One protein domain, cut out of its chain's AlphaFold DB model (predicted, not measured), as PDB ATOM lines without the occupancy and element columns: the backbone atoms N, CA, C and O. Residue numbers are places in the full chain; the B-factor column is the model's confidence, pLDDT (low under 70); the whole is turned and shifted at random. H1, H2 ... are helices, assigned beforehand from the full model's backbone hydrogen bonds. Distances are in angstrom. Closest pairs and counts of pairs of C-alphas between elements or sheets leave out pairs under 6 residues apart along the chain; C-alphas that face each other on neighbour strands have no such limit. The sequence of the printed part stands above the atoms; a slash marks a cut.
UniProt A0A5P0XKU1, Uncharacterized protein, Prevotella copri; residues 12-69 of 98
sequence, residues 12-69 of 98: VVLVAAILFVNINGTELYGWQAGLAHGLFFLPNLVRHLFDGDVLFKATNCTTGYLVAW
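This is residues 12 to 69 of the 98 residues of an uncharacterized protein of Prevotella copri (UniProt A0A5P0XKU1). What is the shape? Four short helices make two pairs: H1 crosswise to H3, and H2 side by side with H4. How large is it? The printed part, 58 residues, all helix in class with no named strand, is compact, with a C-alpha radius of gyration of 10.5 A and spans of 28, 20 and 15 A.

What touches? H1, residues 12 to 20, touches H3, residues 41 to 50, about perpendicular at 84 degrees; the closest C-alphas, Leu 14 and Pro 43, are 5.2 A apart. H2, residues 31 to 39, touches H4, residues 63 to 69, at a shallow tilt of 27 degrees, the same way; the closest C-alphas, Trp 31 and Tyr 65, are 3.8 A apart. And the backbones? In H1, H2 and H4 every O i to N i+4 pair is within hydrogen-bond range; in H3, 5 of 6.

Where is the start? C-alpha 12 is at (6.637, 53.530, 58.983). And the end? C-alpha 69 is at (0.933, 60.625, 78.079).

Any cut? The printed part has no cut. Which link is long? H3 to H4 is.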
ATOM      1  N   VAL A  12       6.588  52.058  59.033       84.12
ATOM      2  CA  VAL A  12       6.637  53.530  58.983       84.12
ATOM      3  C   VAL A  12       6.565  54.135  60.385       84.12
ATOM      4  O   VAL A  12       7.327  55.047  60.698       84.12
ATOM      5  N   VAL A  13       5.686  53.617  61.247       83.38
ATOM      6  CA  VAL A  13       5.538  54.150  62.609       83.38
ATOM      7  C   VAL A  13       6.762  53.819  63.477       83.38
ATOM      8  O   VAL A  13       7.189  54.667  64.258       83.38
ATOM      9  N   LEU A  14       7.386  52.647  63.306       83.62
ATOM     10  CA  LEU A  14       8.662  52.312  63.956       83.62
ATOM     11  C   LEU A  14       9.785  53.267  63.542       83.62
ATOM     12  O   LEU A  14      10.481  53.798  64.404       83.62
ATOM     13  N   VAL A  15       9.930  53.539  62.242       84.25
ATOM     14  CA  VAL A  15      10.930  54.494  61.736       84.25
ATOM     15  C   VAL A  15      10.668  55.899  62.281       84.25
ATOM     16  O   VAL A  15      11.593  56.557  62.751       84.25
ATOM     17  N   ALA A  16       9.411  56.348  62.291       83.44
ATOM     18  CA  ALA A  16       9.049  57.645  62.856       83.44
ATOM     19  C   ALA A  16       9.367  57.735  64.361       83.44
ATOM     20  O   ALA A  16       9.887  58.751  64.813       83.44
ATOM     21  N   ALA A  17       9.130  56.668  65.127       82.00
ATOM     22  CA  ALA A  17       9.493  56.627  66.541       82.00
ATOM     23  C   ALA A  17      11.012  56.735  66.751       82.00
ATOM     24  O   ALA A  17      11.459  57.460  67.641       82.00
ATOM     25  N   ILE A  18      11.810  56.069  65.907       81.38
ATOM     26  CA  ILE A  18      13.280  56.155  65.936       81.38
ATOM     27  C   ILE A  18      13.760  57.582  65.680       81.38
ATOM     28  O   ILE A  18      14.620  58.065  66.413       81.38
ATOM     29  N   LEU A  19      13.196  58.251  64.676       81.25
ATOM     30  CA  LEU A  19      13.663  59.566  64.236       81.25
ATOM     31  C   LEU A  19      13.153  60.726  65.098       81.25
ATOM     32  O   LEU A  19      13.883  61.691  65.298       81.25
ATOM     33  N   PHE A  20      11.913  60.652  65.586       78.75
ATOM     34  CA  PHE A  20      11.237  61.798  66.204       78.75
ATOM     35  C   PHE A  20      10.944  61.628  67.695       78.75
ATOM     36  O   PHE A  20      10.639  62.614  68.361       78.75
ATOM     37  N   VAL A  21      11.012  60.404  68.233       82.06
ATOM     38  CA  VAL A  21      10.581  60.100  69.608       82.06
ATOM     39  C   VAL A  21      11.634  59.262  70.331       82.06
ATOM     40  O   VAL A  21      11.355  58.185  70.856       82.06
ATOM     41  N   ASN A  22      12.874  59.750  70.346       86.00
ATOM     42  CA  ASN A  22      13.903  59.210  71.225       86.00
ATOM     43  C   ASN A  22      13.895  59.986  72.549       86.00
ATOM     44  O   ASN A  22      14.170  61.183  72.562       86.00
ATOM     45  N   ILE A  23      13.514  59.320  73.639       86.12
ATOM     46  CA  ILE A  23      13.270  59.965  74.932       86.12
ATOM     47  C   ILE A  23      14.559  59.962  75.753       86.12
ATOM     48  O   ILE A  23      15.093  58.898  76.062       86.12
ATOM     49  N   ASN A  24      15.016  61.141  76.171       85.62
ATOM     50  CA  ASN A  24      16.154  61.270  77.073       85.62
ATOM     51  C   ASN A  24      15.703  61.153  78.540       85.62
ATOM     52  O   ASN A  24      14.878  61.933  79.010       85.62
ATOM     53  N   GLY A  25      16.251  60.205  79.300       79.56
ATOM     54  CA  GLY A  25      15.856  59.977  80.697       79.56
ATOM     55  C   GLY A  25      16.170  61.128  81.664       79.56
ATOM     56  O   GLY A  25      15.588  61.174  82.749       79.56
ATOM     57  N   THR A  26      17.066  62.047  81.292       84.44
ATOM     58  CA  THR A  26      17.515  63.150  82.160       84.44
ATOM     59  C   THR A  26      16.754  64.457  81.931       84.44
ATOM     60  O   THR A  26      16.729  65.320  82.811       84.44
ATOM     61  N   GLU A  27      16.091  64.599  80.783       88.25
ATOM     62  CA  GLU A  27      15.358  65.810  80.416       88.25
ATOM     63  C   GLU A  27      13.996  65.886  81.108       88.25
ATOM     64  O   GLU A  27      13.279  64.893  81.230       88.25
ATOM     65  N   LEU A  28      13.619  67.091  81.546       92.06
ATOM     66  CA  LEU A  28      12.296  67.347  82.104       92.06
ATOM     67  C   LEU A  28      11.293  67.600  80.975       92.06
ATOM     68  O   LEU A  28      11.299  68.665  80.355       92.06
ATOM     69  N   TYR A  29      10.378  66.657  80.760       91.75
ATOM     70  CA  TYR A  29       9.353  66.792  79.725       91.75
ATOM     71  C   TYR A  29       8.032  67.400  80.232       91.75
ATOM     72  O   TYR A  29       7.496  67.057  81.296       91.75
ATOM     73  N   GLY A  30       7.485  68.307  79.416       92.38
ATOM     74  CA  GLY A  30       6.182  68.958  79.590       92.38
ATOM     75  C   GLY A  30       5.023  68.216  78.911       92.38
ATOM     76  O   GLY A  30       5.201  67.170  78.289       92.38
ATOM     77  N   TRP A  31       3.811  68.765  78.998       92.88
ATOM     78  CA  TRP A  31       2.590  68.112  78.504       92.88
ATOM     79  C   TRP A  31       2.587  67.847  76.987       92.88
ATOM     80  O   TRP A  31       2.080  66.809  76.562       92.88
ATOM     81  N   GLN A  32       3.199  68.716  76.174       92.94
ATOM     82  CA  GLN A  32       3.283  68.529  74.718       92.94
ATOM     83  C   GLN A  32       4.074  67.265  74.357       92.94
ATOM     84  O   GLN A  32       3.632  66.459  73.539       92.94
ATOM     85  N   ALA A  33       5.217  67.063  75.016       90.81
ATOM     86  CA  ALA A  33       6.023  65.858  74.853       90.81
ATOM     87  C   ALA A  33       5.282  64.617  75.371       90.81
ATOM     88  O   ALA A  33       5.384  63.554  74.773       90.81
ATOM     89  N   GLY A  34       4.460  64.759  76.419       91.69
ATOM     90  CA  GLY A  34       3.584  63.690  76.904       91.69
ATOM     91  C   GLY A  34       2.653  63.154  75.817       91.69
ATOM     92  O   GLY A  34       2.586  61.940  75.626       91.69
ATOM     93  N   LEU A  35       2.004  64.037  75.049       93.62
ATOM     94  CA  LEU A  35       1.145  63.630  73.928       93.62
ATOM     95  C   LEU A  35       1.928  62.879  72.845       93.62
ATOM     96  O   LEU A  35       1.496  61.815  72.406       93.62
ATOM     97  N   ALA A  36       3.082  63.409  72.433       90.50
ATOM     98  CA  ALA A  36       3.908  62.782  71.403       90.50
ATOM     99  C   ALA A  36       4.437  61.412  71.861       90.50
ATOM    100  O   ALA A  36       4.276  60.414  71.161       90.50
ATOM    101  N   HIS A  37       4.999  61.339  73.067       92.94
ATOM    102  CA  HIS A  37       5.541  60.102  73.628       92.94
ATOM    103  C   HIS A  37       4.445  59.047  73.832       92.94
ATOM    104  O   HIS A  37       4.674  57.872  73.561       92.94
ATOM    105  N   GLY A  38       3.250  59.456  74.269       92.19
ATOM    106  CA  GLY A  38       2.118  58.546  74.435       92.19
ATOM    107  C   GLY A  38       1.555  58.045  73.102       92.19
ATOM    108  O   GLY A  38       1.226  56.870  72.980       92.19
ATOM    109  N   LEU A  39       1.503  58.889  72.065       92.00
ATOM    110  CA  LEU A  39       1.039  58.482  70.732       92.00
ATOM    111  C   LEU A  39       1.950  57.414  70.103       92.00
ATOM    112  O   LEU A  39       1.471  56.499  69.430       92.00
ATOM    113  N   PHE A  40       3.258  57.516  70.348       91.25
ATOM    114  CA  PHE A  40       4.277  56.571  69.880       91.25
ATOM    115  C   PHE A  40       4.666  55.526  70.939       91.25
ATOM    116  O   PHE A  40       5.713  54.885  70.819       91.25
ATOM    117  N   PHE A  41       3.808  55.298  71.939       93.06
ATOM    118  CA  PHE A  41       4.054  54.330  73.008       93.06
ATOM    119  C   PHE A  41       4.354  52.926  72.473       93.06
ATOM    120  O   PHE A  41       5.384  52.360  72.814       93.06
ATOM    121  N   LEU A  42       3.490  52.366  71.618       90.75
ATOM    122  CA  LEU A  42       3.653  51.000  71.099       90.75
ATOM    123  C   LEU A  42       4.976  50.802  70.330       90.75
ATOM    124  O   LEU A  42       5.699  49.860  70.641       90.75
ATOM    125  N   PRO A  43       5.353  51.678  69.380       89.62
ATOM    126  CA  PRO A  43       6.670  51.635  68.746       89.62
ATOM    127  C   PRO A  43       7.843  51.700  69.729       89.62
ATOM    128  O   PRO A  43       8.779  50.910  69.611       89.62
ATOM    129  N   ASN A  44       7.806  52.611  70.707       89.81
ATOM    130  CA  ASN A  44       8.887  52.728  71.687       89.81
ATOM    131  C   ASN A  44       8.901  51.571  72.687       89.81
ATOM    132  O   ASN A  44       9.978  51.187  73.128       89.81
ATOM    133  N   LEU A  45       7.753  50.962  72.988       90.62
ATOM    134  CA  LEU A  45       7.680  49.724  73.758       90.62
ATOM    135  C   LEU A  45       8.347  48.580  72.995       90.62
ATOM    136  O   LEU A  45       9.162  47.867  73.568       90.62
ATOM    137  N   VAL A  46       8.051  48.426  71.701       90.00
ATOM    138  CA  VAL A  46       8.712  47.417  70.859       90.00
ATOM    139  C   VAL A  46      10.221  47.634  70.868       90.00
ATOM    140  O   VAL A  46      10.961  46.682  71.079       90.00
ATOM    141  N   ARG A  47      10.687  48.878  70.716       90.31
ATOM    142  CA  ARG A  47      12.118  49.200  70.812       90.31
ATOM    143  C   ARG A  47      12.700  48.869  72.184       90.31
ATOM    144  O   ARG A  47      13.752  48.250  72.225       90.31
ATOM    145  N   HIS A  48      11.999  49.202  73.265       89.88
ATOM    146  CA  HIS A  48      12.413  48.892  74.636       89.88
ATOM    147  C   HIS A  48      12.596  47.385  74.879       89.88
ATOM    148  O   HIS A  48      13.479  46.972  75.621       89.88
ATOM    149  N   LEU A  49      11.789  46.542  74.223       90.25
ATOM    150  CA  LEU A  49      11.940  45.084  74.299       90.25
ATOM    151  C   LEU A  49      13.229  44.573  73.631       90.25
ATOM    152  O   LEU A  49      13.702  43.497  73.989       90.25
ATOM    153  N   PHE A  50      13.777  45.314  72.663       89.19
ATOM    154  CA  PHE A  50      15.040  44.981  71.992       89.19
ATOM    155  C   PHE A  50      16.247  45.720  72.582       89.19
ATOM    156  O   PHE A  50      17.370  45.240  72.449       89.19
ATOM    157  N   ASP A  51      16.017  46.863  73.221       87.38
ATOM    158  CA  ASP A  51      17.026  47.719  73.830       87.38
ATOM    159  C   ASP A  51      16.466  48.338  75.119       87.38
ATOM    160  O   ASP A  51      15.648  49.260  75.083       87.38
ATOM    161  N   GLY A  52      16.912  47.818  76.265       82.06
ATOM    162  CA  GLY A  52      16.423  48.222  77.584       82.06
ATOM    163  C   GLY A  52      16.715  49.681  77.947       82.06
ATOM    164  O   GLY A  52      16.047  50.218  78.833       82.06
ATOM    165  N   ASP A  53      17.643  50.339  77.245       86.38
ATOM    166  CA  ASP A  53      17.975  51.748  77.470       86.38
ATOM    167  C   ASP A  53      16.982  52.701  76.778       86.38
ATOM    168  O   ASP A  53      16.895  53.885  77.118       86.38
ATOM    169  N   VAL A  54      16.175  52.200  75.832       87.88
ATOM    170  CA  VAL A  54      15.153  53.001  75.150       87.88
ATOM    171  C   VAL A  54      13.943  53.187  76.051       87.88
ATOM    172  O   VAL A  54      13.256  52.235  76.404       87.88
ATOM    173  N   LEU A  55      13.604  54.432  76.368       89.00
ATOM    174  CA  LEU A  55      12.440  54.740  77.191       89.00
ATOM    175  C   LEU A  55      11.170  54.882  76.337       89.00
ATOM    176  O   LEU A  55      11.157  55.548  75.302       89.00
ATOM    177  N   PHE A  56      10.061  54.312  76.811       90.31
ATOM    178  CA  PHE A  56       8.711  54.531  76.259       90.31
ATOM    179  C   PHE A  56       7.905  55.576  77.051       90.31
ATOM    180  O   PHE A  56       6.838  56.027  76.624       90.31
ATOM    181  N   LYS A  57       8.425  55.979  78.211       91.12
ATOM    182  CA  LYS A  57       7.906  57.048  79.059       91.12
ATOM    183  C   LYS A  57       9.087  57.758  79.713       91.12
ATOM    184  O   LYS A  57       9.993  57.102  80.212       91.12
ATOM    185  N   ALA A  58       9.052  59.086  79.741       91.06
ATOM    186  CA  ALA A  58      10.062  59.876  80.426       91.06
ATOM    187  C   ALA A  58      10.088  59.596  81.937       91.06
ATOM    188  O   ALA A  58       9.039  59.560  82.591       91.06
ATOM    189  N   THR A  59      11.295  59.447  82.479       90.31
ATOM    190  CA  THR A  59      11.550  59.235  83.910       90.31
ATOM    191  C   THR A  59      11.394  60.533  84.697       90.31
ATOM    192  O   THR A  59      10.777  60.543  85.760       90.31
ATOM    193  N   ASN A  60      11.893  61.644  84.147       90.50
ATOM    194  CA  ASN A  60      11.740  62.982  84.707       90.50
ATOM    195  C   ASN A  60      10.639  63.745  83.955       90.50
ATOM    196  O   ASN A  60      10.799  64.135  82.798       90.50
ATOM    197  N   CYS A  61       9.474  63.922  84.577       91.44
ATOM    198  CA  CYS A  61       8.335  64.523  83.891       91.44
ATOM    199  C   CYS A  61       7.409  65.319  84.810       91.44
ATOM    200  O   CYS A  61       7.301  65.072  86.009       91.44
ATOM    201  N   THR A  62       6.715  66.288  84.214       95.06
ATOM    202  CA  THR A  62       5.687  67.078  84.906       95.06
ATOM    203  C   THR A  62       4.392  66.279  85.098       95.06
ATOM    204  O   THR A  62       4.091  65.351  84.346       95.06
ATOM    205  N   THR A  63       3.535  66.688  86.038       95.88
ATOM    206  CA  THR A  63       2.184  66.109  86.172       95.88
ATOM    207  C   THR A  63       1.382  66.235  84.872       95.88
ATOM    208  O   THR A  63       0.690  65.300  84.472       95.88
ATOM    209  N   GLY A  64       1.529  67.363  84.164       93.50
ATOM    210  CA  GLY A  64       0.895  67.585  82.863       93.50
ATOM    211  C   GLY A  64       1.374  66.602  81.791       93.50
ATOM    212  O   GLY A  64       0.555  66.095  81.028       93.50
ATOM    213  N   TYR A  65       2.670  66.273  81.773       95.88
ATOM    214  CA  TYR A  65       3.204  65.198  80.932       95.88
ATOM    215  C   TYR A  65       2.519  63.868  81.231       95.88
ATOM    216  O   TYR A  65       2.086  63.192  80.304       95.88
ATOM    217  N   LEU A  66       2.402  63.491  82.507       94.81
ATOM    218  CA  LEU A  66       1.873  62.182  82.887       94.81
ATOM    219  C   LEU A  66       0.417  62.002  82.434       94.81
ATOM    220  O   LEU A  66       0.073  60.961  81.877       94.81
ATOM    221  N   VAL A  67      -0.414  63.030  82.623       96.62
ATOM    222  CA  VAL A  67      -1.814  63.031  82.168       96.62
ATOM    223  C   VAL A  67      -1.894  62.959  80.642       96.62
ATOM    224  O   VAL A  67      -2.585  62.096  80.101       96.62
ATOM    225  N   ALA A  68      -1.151  63.822  79.944       94.88
ATOM    226  CA  ALA A  68      -1.115  63.847  78.484       94.88
ATOM    227  C   ALA A  68      -0.644  62.510  77.888       94.88
ATOM    228  O   ALA A  68      -1.241  62.003  76.938       94.88
ATOM    229  N   TRP A  69       0.387  61.913  78.486       96.06
ATOM    230  CA  TRP A  69       0.933  60.625  78.079       96.06
ATOM    231  C   TRP A  69      -0.096  59.507  78.207       96.06
ATOM    232  O   TRP A  69      -0.261  58.737  77.265       96.06
TER     233      TRP A  69